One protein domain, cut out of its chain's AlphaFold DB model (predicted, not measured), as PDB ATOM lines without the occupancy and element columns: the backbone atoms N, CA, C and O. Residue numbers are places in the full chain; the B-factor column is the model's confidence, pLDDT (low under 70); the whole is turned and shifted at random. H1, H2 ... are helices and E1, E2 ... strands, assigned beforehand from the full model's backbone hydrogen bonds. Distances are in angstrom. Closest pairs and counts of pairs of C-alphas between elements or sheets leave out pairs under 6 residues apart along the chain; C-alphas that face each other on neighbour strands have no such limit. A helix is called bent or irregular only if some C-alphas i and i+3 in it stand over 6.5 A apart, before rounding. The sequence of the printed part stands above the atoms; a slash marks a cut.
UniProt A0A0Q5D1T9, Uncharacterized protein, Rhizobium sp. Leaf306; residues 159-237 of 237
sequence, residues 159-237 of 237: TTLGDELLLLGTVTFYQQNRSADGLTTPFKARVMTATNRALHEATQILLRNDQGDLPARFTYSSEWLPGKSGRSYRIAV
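What this domain is: This is residues 159 to 237 of the 237 residues of an uncharacterized protein of Rhizobium sp. Leaf306 (UniProt A0A0Q5D1T9). A strongly twisted, antiparallel three-stranded sheet, E2 - E1 - E4, only just so twisted, is grazed by the short helix H1, while the short helix H2 is not on the sheet and is apart from E1 and E4; a long unnamed stretch, residues 208 to 231, loops from the separate strand E3 back to edge strand E4. Short pairings tie E3 to residues 159 to 160 and 220 to 221. The printed part has 79 residues, with two named helices and four named strands in the order H1 E1 E2 H2 E3 E4; its class is mixed, and under half of its residues are in named elements. It is compact, with a radius of gyration of the C-alphas of 12.2 A and spans of 35 by 32 by 18 A.

Where its parts are: H1, residues 161 to 167, begins at C-alpha 161 (11.407, 4.907, 31.418). E1, residues 172 to 178, is 20.1 A long; E2 is residues 188 to 191. H2, residues 194 to 200, is irregular: C-alphas 195 and 198 are 7.5 A apart. E3 is residues 204 to 207. E4, residues 232 to 236, is 13.8 A long and ends at C-alpha 236 (12.882, 3.804, 23.010).

How they stand to each other: E1 and E2 form a hairpin, with N 190 and O 173 at 2.8 A. E1 and E4 are antiparallel at 149 degrees, with N 178 and O 232 at 2.8 A. H1 only grazes the sheet, with residues 161 to 165. H1 and H2 are close but not clearly touching; their closest C-alphas, Leu 161 and His 200, are 6.8 A apart. E3 pairs with no named strand; its closest C-alpha pair with E4, Ile 205 and Ala 236, is 7.6 A apart. Every O i to N i+4 pair of H1 is within hydrogen-bond range; H2 has 1 of 3, and 2 of 4 O i to N i+3 pairs.

The domain as a whole: The C-alphas of Gly 169 and Asp 181 are the farthest apart, 36.0 A. The printed part has no cut, and the link E3 to E4 is long. Residues 211 to 212 have pLDDT under 70.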
ATOM      1  N   THR A 159      16.570  -0.329  33.320       94.25
ATOM      2  CA  THR A 159      16.066   0.839  34.053       94.25
ATOM      3  C   THR A 159      14.586   1.062  33.741       94.25
ATOM      4  O   THR A 159      14.006   0.363  32.904       94.25
ATOM      5  N   THR A 160      13.951   2.020  34.411       94.94
ATOM      6  CA  THR A 160      12.595   2.447  34.061       94.94
ATOM      7  C   THR A 160      12.638   3.610  33.080       94.94
ATOM      8  O   THR A 160      13.570   4.417  33.061       94.94
ATOM      9  N   LEU A 161      11.589   3.739  32.271       93.88
ATOM     10  CA  LEU A 161      11.407   4.907  31.418       93.88
ATOM     11  C   LEU A 161      11.378   6.203  32.235       93.88
ATOM     12  O   LEU A 161      11.933   7.205  31.798       93.88
ATOM     13  N   GLY A 162      10.737   6.195  33.405       90.50
ATOM     14  CA  GLY A 162      10.686   7.340  34.309       90.50
ATOM     15  C   GLY A 162      12.070   7.838  34.711       90.50
ATOM     16  O   GLY A 162      12.363   9.023  34.533       90.50
ATOM     17  N   ASP A 163      12.914   6.926  35.189       90.00
ATOM     18  CA  ASP A 163      14.262   7.246  35.664       90.00
ATOM     19  C   ASP A 163      15.165   7.724  34.531       90.00
ATOM     20  O   ASP A 163      15.906   8.693  34.694       90.00
ATOM     21  N   GLU A 164      15.074   7.099  33.356       91.44
ATOM     22  CA  GLU A 164      15.877   7.512  32.205       91.44
ATOM     23  C   GLU A 164      15.452   8.890  31.682       91.44
ATOM     24  O   GLU A 164      16.287   9.740  31.377       91.44
ATOM     25  N   LEU A 165      14.147   9.166  31.645       88.31
ATOM     26  CA  LEU A 165      13.624  10.484  31.292       88.31
ATOM     27  C   LEU A 165      14.055  11.569  32.294       88.31
ATOM     28  O   LEU A 165      14.414  12.677  31.878       88.31
ATOM     29  N   LEU A 166      14.075  11.254  33.595       86.56
ATOM     30  CA  LEU A 166      14.600  12.141  34.639       86.56
ATOM     31  C   LEU A 166      16.085  12.426  34.434       86.56
ATOM     32  O   LEU A 166      16.477  13.592  34.372       86.56
ATOM     33  N   LEU A 167      16.889  11.377  34.256       86.56
ATOM     34  CA  LEU A 167      18.324  11.491  34.018       86.56
ATOM     35  C   LEU A 167      18.626  12.401  32.822       86.56
ATOM     36  O   LEU A 167      19.532  13.240  32.871       86.56
ATOM     37  N   LEU A 168      17.844  12.244  31.756       82.12
ATOM     38  CA  LEU A 168      17.967  12.993  30.514       82.12
ATOM     39  C   LEU A 168      17.380  14.407  30.572       82.12
ATOM     40  O   LEU A 168      17.583  15.160  29.611       82.12
ATOM     41  N   GLY A 169      16.664  14.764  31.644       78.75
ATOM     42  CA  GLY A 169      15.968  16.043  31.779       78.75
ATOM     43  C   GLY A 169      14.945  16.262  30.664       78.75
ATOM     44  O   GLY A 169      14.937  17.310  30.019       78.75
ATOM     45  N   THR A 170      14.148  15.240  30.345       80.25
ATOM     46  CA  THR A 170      13.122  15.343  29.305       80.25
ATOM     47  C   THR A 170      11.888  14.524  29.641       80.25
ATOM     48  O   THR A 170      11.958  13.505  30.308       80.25
ATOM     49  N   VAL A 171      10.734  14.951  29.136       84.19
ATOM     50  CA  VAL A 171       9.486  14.172  29.162       84.19
ATOM     51  C   VAL A 171       9.252  13.425  27.848       84.19
ATOM     52  O   VAL A 171       8.239  12.753  27.692       84.19
ATOM     53  N   THR A 172      10.152  13.565  26.873       85.94
ATOM     54  CA  THR A 172       9.959  13.016  25.529       85.94
ATOM     55  C   THR A 172      10.619  11.653  25.393       85.94
ATOM     56  O   THR A 172      11.812  11.510  25.640       85.94
ATOM     57  N   PHE A 173       9.856  10.678  24.918       91.38
ATOM     58  CA  PHE A 173      10.329   9.354  24.524       91.38
ATOM     59  C   PHE A 173       9.854   9.029  23.106       91.38
ATOM     60  O   PHE A 173       9.091   9.784  22.502       91.38
ATOM     61  N   TYR A 174      10.286   7.904  22.548       93.25
ATOM     62  CA  TYR A 174       9.897   7.490  21.205       93.25
ATOM     63  C   TYR A 174       9.125   6.182  21.245       93.25
ATOM     64  O   TYR A 174       9.490   5.251  21.949       93.25
ATOM     65  N   GLN A 175       8.066   6.092  20.446       93.69
ATOM     66  CA  GLN A 175       7.254   4.889  20.322       93.69
ATOM     67  C   GLN A 175       7.288   4.370  18.890       93.69
ATOM     68  O   GLN A 175       7.065   5.120  17.936       93.69
ATOM     69  N   GLN A 176       7.493   3.065  18.751       94.75
ATOM     70  CA  GLN A 176       7.319   2.339  17.503       94.75
ATOM     71  C   GLN A 176       6.130   1.396  17.626       94.75
ATOM     72  O   GLN A 176       6.026   0.668  18.609       94.75
ATOM     73  N   ASN A 177       5.243   1.381  16.634       94.62
ATOM     74  CA  ASN A 177       4.142   0.424  16.596       94.62
ATOM     75  C   ASN A 177       4.481  -0.727  15.659       94.62
ATOM     76  O   ASN A 177       5.182  -0.537  14.665       94.62
ATOM     77  N   ARG A 178       3.922  -1.894  15.962       94.44
ATOM     78  CA  ARG A 178       3.942  -3.082  15.123       94.44
ATOM     79  C   ARG A 178       2.523  -3.603  14.954       94.44
ATOM     80  O   ARG A 178       1.786  -3.754  15.933       94.44
ATOM     81  N   SER A 179       2.120  -3.801  13.712       92.12
ATOM     82  CA  SER A 179       0.818  -4.364  13.374       92.12
ATOM     83  C   SER A 179       0.782  -5.878  13.628       92.12
ATOM     84  O   SER A 179       1.805  -6.490  13.932       92.12
ATOM     85  N   ALA A 180      -0.404  -6.488  13.540       88.88
ATOM     86  CA  ALA A 180      -0.582  -7.920  13.807       88.88
ATOM     87  C   ALA A 180       0.163  -8.814  12.793       88.88
ATOM     88  O   ALA A 180       0.587  -9.913  13.128       88.88
ATOM     89  N   ASP A 181       0.366  -8.310  11.577       88.38
ATOM     90  CA  ASP A 181       1.169  -8.885  10.493       88.38
ATOM     91  C   ASP A 181       2.679  -8.604  10.633       88.38
ATOM     92  O   ASP A 181       3.466  -8.980   9.770       88.38
ATOM     93  N   GLY A 182       3.110  -7.956  11.720       87.06
ATOM     94  CA  GLY A 182       4.523  -7.753  12.038       87.06
ATOM     95  C   GLY A 182       5.172  -6.525  11.396       87.06
ATOM     96  O   GLY A 182       6.331  -6.239  11.700       87.06
ATOM     97  N   LEU A 183       4.450  -5.748  10.579       90.62
ATOM     98  CA  LEU A 183       4.982  -4.521   9.982       90.62
ATOM     99  C   LEU A 183       5.184  -3.436  11.043       90.62
ATOM    100  O   LEU A 183       4.298  -3.150  11.853       90.62
ATOM    101  N   THR A 184       6.357  -2.803  11.023       92.19
ATOM    102  CA  THR A 184       6.702  -1.740  11.971       92.19
ATOM    103  C   THR A 184       6.530  -0.355  11.356       92.19
ATOM    104  O   THR A 184       6.825  -0.120  10.185       92.19
ATOM    105  N   THR A 185       6.053   0.598  12.155       92.56
ATOM    106  CA  THR A 185       6.057   2.016  11.771       92.56
ATOM    107  C   THR A 185       7.412   2.647  12.086       92.56
ATOM    108  O   THR A 185       8.160   2.111  12.901       92.56
ATOM    109  N   PRO A 186       7.733   3.833  11.551       91.06
ATOM    110  CA  PRO A 186       8.812   4.647  12.098       91.06
ATOM    111  C   PRO A 186       8.550   5.011  13.566       91.06
ATOM    112  O   PRO A 186       7.393   5.088  14.001       91.06
ATOM    113  N   PHE A 187       9.624   5.260  14.314       91.31
ATOM    114  CA  PHE A 187       9.540   5.821  15.660       91.31
ATOM    115  C   PHE A 187       8.917   7.219  15.619       91.31
ATOM    116  O   PHE A 187       9.327   8.064  14.823       91.31
ATOM    117  N   LYS A 188       7.949   7.462  16.501       90.06
ATOM    118  CA  LYS A 188       7.313   8.769  16.690       90.06
ATOM    119  C   LYS A 188       7.591   9.274  18.096       90.06
ATOM    120  O   LYS A 188       7.447   8.509  19.047       90.06
ATOM    121  N   ALA A 189       7.961  10.547  18.209       87.88
ATOM    122  CA  ALA A 189       8.099  11.203  19.501       87.88
ATOM    123  C   ALA A 189       6.749  11.213  20.235       87.88
ATOM    124  O   ALA A 189       5.686  11.387  19.628       87.88
ATOM    125  N   ARG A 190       6.808  10.984  21.540       88.62
ATOM    126  CA  ARG A 190       5.699  10.983  22.487       88.62
ATOM    127  C   ARG A 190       6.137  11.731  23.730       88.62
ATOM    128  O   ARG A 190       7.306  11.695  24.095       88.62
ATOM    129  N   VAL A 191       5.182  12.374  24.383       84.94
ATOM    130  CA  VAL A 191       5.415  13.086  25.635       84.94
ATOM    131  C   VAL A 191       4.776  12.309  26.779       84.94
ATOM    132  O   VAL A 191       3.637  11.841  26.684       84.94
ATOM    133  N   MET A 192       5.542  12.152  27.853       85.62
ATOM    134  CA  MET A 192       5.050  11.730  29.150       85.62
ATOM    135  C   MET A 192       4.167  12.849  29.701       85.62
ATOM    136  O   MET A 192       4.619  13.970  29.904       85.62
ATOM    137  N   THR A 193       2.896  12.545  29.906       82.19
ATOM    138  CA  THR A 193       1.857  13.463  30.383       82.19
ATOM    139  C   THR A 193       1.271  12.925  31.677       82.19
ATOM    140  O   THR A 193       1.344  11.725  31.932       82.19
ATOM    141  N   ALA A 194       0.601  13.769  32.462       75.94
ATOM    142  CA  ALA A 194      -0.091  13.322  33.671       75.94
ATOM    143  C   ALA A 194      -1.065  12.161  33.380       75.94
ATOM    144  O   ALA A 194      -1.147  11.204  34.142       75.94
ATOM    145  N   THR A 195      -1.729  12.189  32.219       78.56
ATOM    146  CA  THR A 195      -2.707  11.171  31.808       78.56
ATOM    147  C   THR A 195      -2.110   9.821  31.413       78.56
ATOM    148  O   THR A 195      -2.805   8.813  31.504       78.56
ATOM    149  N   ASN A 196      -0.857   9.773  30.950       83.69
ATOM    150  CA  ASN A 196      -0.211   8.524  30.523       83.69
ATOM    151  C   ASN A 196       0.969   8.114  31.418       83.69
ATOM    152  O   ASN A 196       1.548   7.050  31.199       83.69
ATOM    153  N   ARG A 197       1.292   8.917  32.442       83.94
ATOM    154  CA  ARG A 197       2.407   8.680  33.361       83.94
ATOM    155  C   ARG A 197       2.319   7.306  34.009       83.94
ATOM    156  O   ARG A 197       3.241   6.517  33.852       83.94
ATOM    157  N   ALA A 198       1.183   6.972  34.619       85.38
ATOM    158  CA  ALA A 198       0.989   5.674  35.271       85.38
ATOM    159  C   ALA A 198       1.164   4.474  34.317       85.38
ATOM    160  O   ALA A 198       1.543   3.392  34.751       85.38
ATOM    161  N   LEU A 199       0.907   4.659  33.016       86.56
ATOM    162  CA  LEU A 199       1.071   3.609  32.010       86.56
ATOM    163  C   LEU A 199       2.536   3.416  31.602       86.56
ATOM    164  O   LEU A 199       2.942   2.306  31.266       86.56
ATOM    165  N   HIS A 200       3.310   4.498  31.556       90.69
ATOM    166  CA  HIS A 200       4.612   4.504  30.897       90.69
ATOM    167  C   HIS A 200       5.786   4.641  31.860       90.69
ATOM    168  O   HIS A 200       6.829   4.057  31.602       90.69
ATOM    169  N   GLU A 201       5.638   5.356  32.970       90.38
ATOM    170  CA  GLU A 201       6.736   5.696  33.877       90.38
ATOM    171  C   GLU A 201       7.471   4.464  34.414       90.38
ATOM    172  O   GLU A 201       8.692   4.395  34.321       90.38
ATOM    173  N   ALA A 202       6.735   3.442  34.850       94.25
ATOM    174  CA  ALA A 202       7.306   2.193  35.357       94.25
ATOM    175  C   ALA A 202       7.712   1.188  34.256       94.25
ATOM    176  O   ALA A 202       8.068   0.049  34.562       94.25
ATOM    177  N   THR A 203       7.636   1.565  32.972       95.81
ATOM    178  CA  THR A 203       8.000   0.663  31.866       95.81
ATOM    179  C   THR A 203       9.481   0.323  31.944       95.81
ATOM    180  O   THR A 203      10.317   1.220  31.878       95.81
ATOM    181  N   GLN A 204       9.798  -0.968  32.026       96.31
ATOM    182  CA  GLN A 204      11.174  -1.453  31.966       96.31
ATOM    183  C   GLN A 204      11.735  -1.280  30.551       96.31
ATOM    184  O   GLN A 204      11.105  -1.669  29.561       96.31
ATOM    185  N   ILE A 205      12.923  -0.695  30.467       95.69
ATOM    186  CA  ILE A 205      13.682  -0.528  29.233       95.69
ATOM    187  C   ILE A 205      15.070  -1.138  29.414       95.69
ATOM    188  O   ILE A 205      15.674  -1.049  30.483       95.69
ATOM    189  N   LEU A 206      15.551  -1.781  28.357       94.50
ATOM    190  CA  LEU A 206      16.813  -2.502  28.329       94.50
ATOM    191  C   LEU A 206      17.841  -1.720  27.529       94.50
ATOM    192  O   LEU A 206      17.506  -1.114  26.502       94.50
ATOM    193  N   LEU A 207      19.079  -1.738  28.009       92.25
ATOM    194  CA  LEU A 207      20.208  -1.148  27.313       92.25
ATOM    195  C   LEU A 207      20.340  -1.798  25.932       92.25
ATOM    196  O   LEU A 207      20.237  -3.018  25.784       92.25
ATOM    197  N   ARG A 208      20.543  -0.974  24.904       88.19
ATOM    198  CA  ARG A 208      20.678  -1.446  23.528       88.19
ATOM    199  C   ARG A 208      21.816  -2.460  23.432       88.19
ATOM    200  O   ARG A 208      22.948  -2.170  23.805       88.19
ATOM    201  N   ASN A 209      21.523  -3.605  22.823       80.19
ATOM    202  CA  ASN A 209      22.538  -4.522  22.328       80.19
ATOM    203  C   ASN A 209      22.879  -4.203  20.860       80.19
ATOM    204  O   ASN A 209      22.029  -3.772  20.081       80.19
ATOM    205  N   ASP A 210      24.123  -4.438  20.449       71.44
ATOM    206  CA  ASP A 210      24.583  -4.123  19.084       71.44
ATOM    207  C   ASP A 210      23.982  -5.035  17.993       71.44
ATOM    208  O   ASP A 210      24.281  -4.878  16.812       71.44
ATOM    209  N   GLN A 211      23.123  -5.988  18.368       65.00
ATOM    210  CA  GLN A 211      22.496  -6.951  17.456       65.00
ATOM    211  C   GLN A 211      21.037  -6.621  17.093       65.00
ATOM    212  O   GLN A 211      20.419  -7.369  16.340       65.00
ATOM    213  N   GLY A 212      20.462  -5.536  17.623       66.25
ATOM    214  CA  GLY A 212      19.052  -5.191  17.412       66.25
ATOM    215  C   GLY A 212      18.779  -4.190  16.280       66.25
ATOM    216  O   GLY A 212      19.595  -3.326  15.976       66.25
ATOM    217  N   ASP A 213      17.547  -4.207  15.753       75.38
ATOM    218  CA  ASP A 213      16.996  -3.211  14.805       75.38
ATOM    219  C   ASP A 213      16.686  -1.846  15.462       75.38
ATOM    220  O   ASP A 213      15.716  -1.156  15.114       75.38
ATOM    221  N   LEU A 214      17.429  -1.470  16.503       83.81
ATOM    222  CA  LEU A 214      17.247  -0.198  17.188       83.81
ATOM    223  C   LEU A 214      18.205   0.838  16.584       83.81
ATOM    224  O   LEU A 214      19.415   0.625  16.596       83.81
ATOM    225  N   PRO A 215      17.701   1.976  16.069       84.31
ATOM    226  CA  PRO A 215      18.562   3.045  15.577       84.31
ATOM    227  C   PRO A 215      19.632   3.454  16.595       84.31
ATOM    228  O   PRO A 215      19.321   3.642  17.769       84.31
ATOM    229  N   ALA A 216      20.860   3.704  16.126       83.06
ATOM    230  CA  ALA A 216      22.019   3.982  16.987       83.06
ATOM    231  C   ALA A 216      21.873   5.226  17.893       83.06
ATOM    232  O   ALA A 216      22.655   5.421  18.822       83.06
ATOM    233  N   ARG A 217      20.877   6.073  17.611       82.94
ATOM    234  CA  ARG A 217      20.525   7.251  18.412       82.94
ATOM    235  C   ARG A 217      19.788   6.927  19.715       82.94
ATOM    236  O   ARG A 217      19.681   7.819  20.541       82.94
ATOM    237  N   PHE A 218      19.238   5.721  19.852       88.62
ATOM    238  CA  PHE A 218      18.561   5.282  21.069       88.62
ATOM    239  C   PHE A 218      19.517   4.433  21.903       88.62
ATOM    240  O   PHE A 218      20.218   3.561  21.371       88.62
ATOM    241  N   THR A 219      19.538   4.717  23.198       89.25
ATOM    242  CA  THR A 219      20.349   4.035  24.207       89.25
ATOM    243  C   THR A 219      19.575   2.871  24.805       89.25
ATOM    244  O   THR A 219      20.150   1.808  25.010       89.25
ATOM    245  N   TYR A 220      18.271   3.042  25.026       93.75
ATOM    246  CA  TYR A 220      17.419   2.027  25.637       93.75
ATOM    247  C   TYR A 220      16.205   1.702  24.770       93.75
ATOM    248  O   TYR A 220      15.701   2.543  24.019       93.75
ATOM    249  N   SER A 221      15.681   0.486  24.920       94.69
ATOM    250  CA  SER A 221      14.369   0.120  24.388       94.69
ATOM    251  C   SER A 221      13.631  -0.876  25.268       94.69
ATOM    252  O   SER A 221      14.246  -1.755  25.860       94.69
ATOM    253  N   SER A 222      12.307  -0.778  25.317       94.88
ATOM    254  CA  SER A 222      11.471  -1.815  25.919       94.88
ATOM    255  C   SER A 222      11.371  -3.041  25.009       94.88
ATOM    256  O   SER A 222      11.559  -2.959  23.788       94.88
ATOM    257  N   GLU A 223      10.921  -4.154  25.580       92.81
ATOM    258  CA  GLU A 223      10.309  -5.222  24.793       92.81
ATOM    259  C   GLU A 223       9.049  -4.730  24.051       92.81
ATOM    260  O   GLU A 223       8.565  -3.606  24.238       92.81
ATOM    261  N   TRP A 224       8.497  -5.583  23.187       92.81
ATOM    262  CA  TRP A 224       7.208  -5.320  22.556       92.81
ATOM    263  C   TRP A 224       6.074  -5.471  23.570       92.81
ATOM    264  O   TRP A 224       5.702  -6.573  23.958       92.81
ATOM    265  N   LEU A 225       5.486  -4.344  23.938       93.75
ATOM    266  CA  LEU A 225       4.354  -4.226  24.840       93.75
ATOM    267  C   LEU A 225       3.027  -4.436  24.091       93.75
ATOM    268  O   LEU A 225       2.908  -4.069  22.912       93.75
ATOM    269  N   PRO A 226       2.003  -5.003  24.753       92.12
ATOM    270  CA  PRO A 226       0.690  -5.198  24.155       92.12
ATOM    271  C   PRO A 226      -0.009  -3.855  23.918       92.12
ATOM    272  O   PRO A 226      -0.140  -3.027  24.814       92.12
ATOM    273  N   GLY A 227      -0.485  -3.643  22.694       88.00
ATOM    274  CA  GLY A 227      -1.314  -2.509  22.298       88.00
ATOM    275  C   GLY A 227      -2.767  -2.915  22.031       88.00
ATOM    276  O   GLY A 227      -3.200  -4.037  22.289       88.00
ATOM    277  N   LYS A 228      -3.554  -1.982  21.484       85.75
ATOM    278  CA  LYS A 228      -4.964  -2.229  21.131       85.75
ATOM    279  C   LYS A 228      -5.086  -3.069  19.854       85.75
ATOM    280  O   LYS A 228      -4.303  -2.901  18.920       85.75
ATOM    281  N   SER A 229      -6.124  -3.906  19.790       83.75
ATOM    282  CA  SER A 229      -6.531  -4.646  18.581       83.75
ATOM    283  C   SER A 229      -5.423  -5.523  17.977       83.75
ATOM    284  O   SER A 229      -5.185  -5.482  16.773       83.75
ATOM    285  N   GLY A 230      -4.704  -6.273  18.820       81.50
ATOM    286  CA  GLY A 230      -3.637  -7.188  18.386       81.50
ATOM    287  C   GLY A 230      -2.354  -6.499  17.911       81.50
ATOM    288  O   GLY A 230      -1.435  -7.167  17.446       81.50
ATOM    289  N   ARG A 231      -2.268  -5.167  18.018       90.81
ATOM    290  CA  ARG A 231      -1.033  -4.418  17.766       90.81
ATOM    291  C   ARG A 231      -0.124  -4.510  18.979       90.81
ATOM    292  O   ARG A 231      -0.607  -4.574  20.104       90.81
ATOM    293  N   SER A 232       1.180  -4.428  18.760       95.00
ATOM    294  CA  SER A 232       2.163  -4.232  19.826       95.00
ATOM    295  C   SER A 232       2.901  -2.915  19.621       95.00
ATOM    296  O   SER A 232       2.935  -2.376  18.514       95.00
ATOM    297  N   TYR A 233       3.515  -2.380  20.665       94.56
ATOM    298  CA  TYR A 233       4.383  -1.214  20.556       94.56
ATOM    299  C   TYR A 233       5.632  -1.397  21.406       94.56
ATOM    300  O   TYR A 233       5.611  -2.142  22.373       94.56
ATOM    301  N   ARG A 234       6.720  -0.725  21.054       94.38
ATOM    302  CA  ARG A 234       7.899  -0.624  21.915       94.38
ATOM    303  C   ARG A 234       8.269   0.831  22.116       94.38
ATOM    304  O   ARG A 234       7.984   1.672  21.255       94.38
ATOM    305  N   ILE A 235       8.882   1.108  23.251       95.31
ATOM    306  CA  ILE A 235       9.380   2.422  23.630       95.31
ATOM    307  C   ILE A 235      10.896   2.432  23.467       95.31
ATOM    308  O   ILE A 235      11.544   1.411  23.677       95.31
ATOM    309  N   ALA A 236      11.451   3.568  23.065       93.69
ATOM    310  CA  ALA A 236      12.882   3.804  23.010       93.69
ATOM    311  C   ALA A 236      13.222   5.210  23.501       93.69
ATOM    312  O   ALA A 236      12.416   6.141  23.358       93.69
ATOM    313  N   VAL A 237      14.424   5.336  24.056       89.06
ATOM    314  CA  VAL A 237      14.994   6.585  24.567       89.06
ATOM    315  C   VAL A 237      16.424   6.717  24.082       89.06
ATOM    316  O   VAL A 237      17.169   5.713  24.162       89.06
TER     317      VAL A 237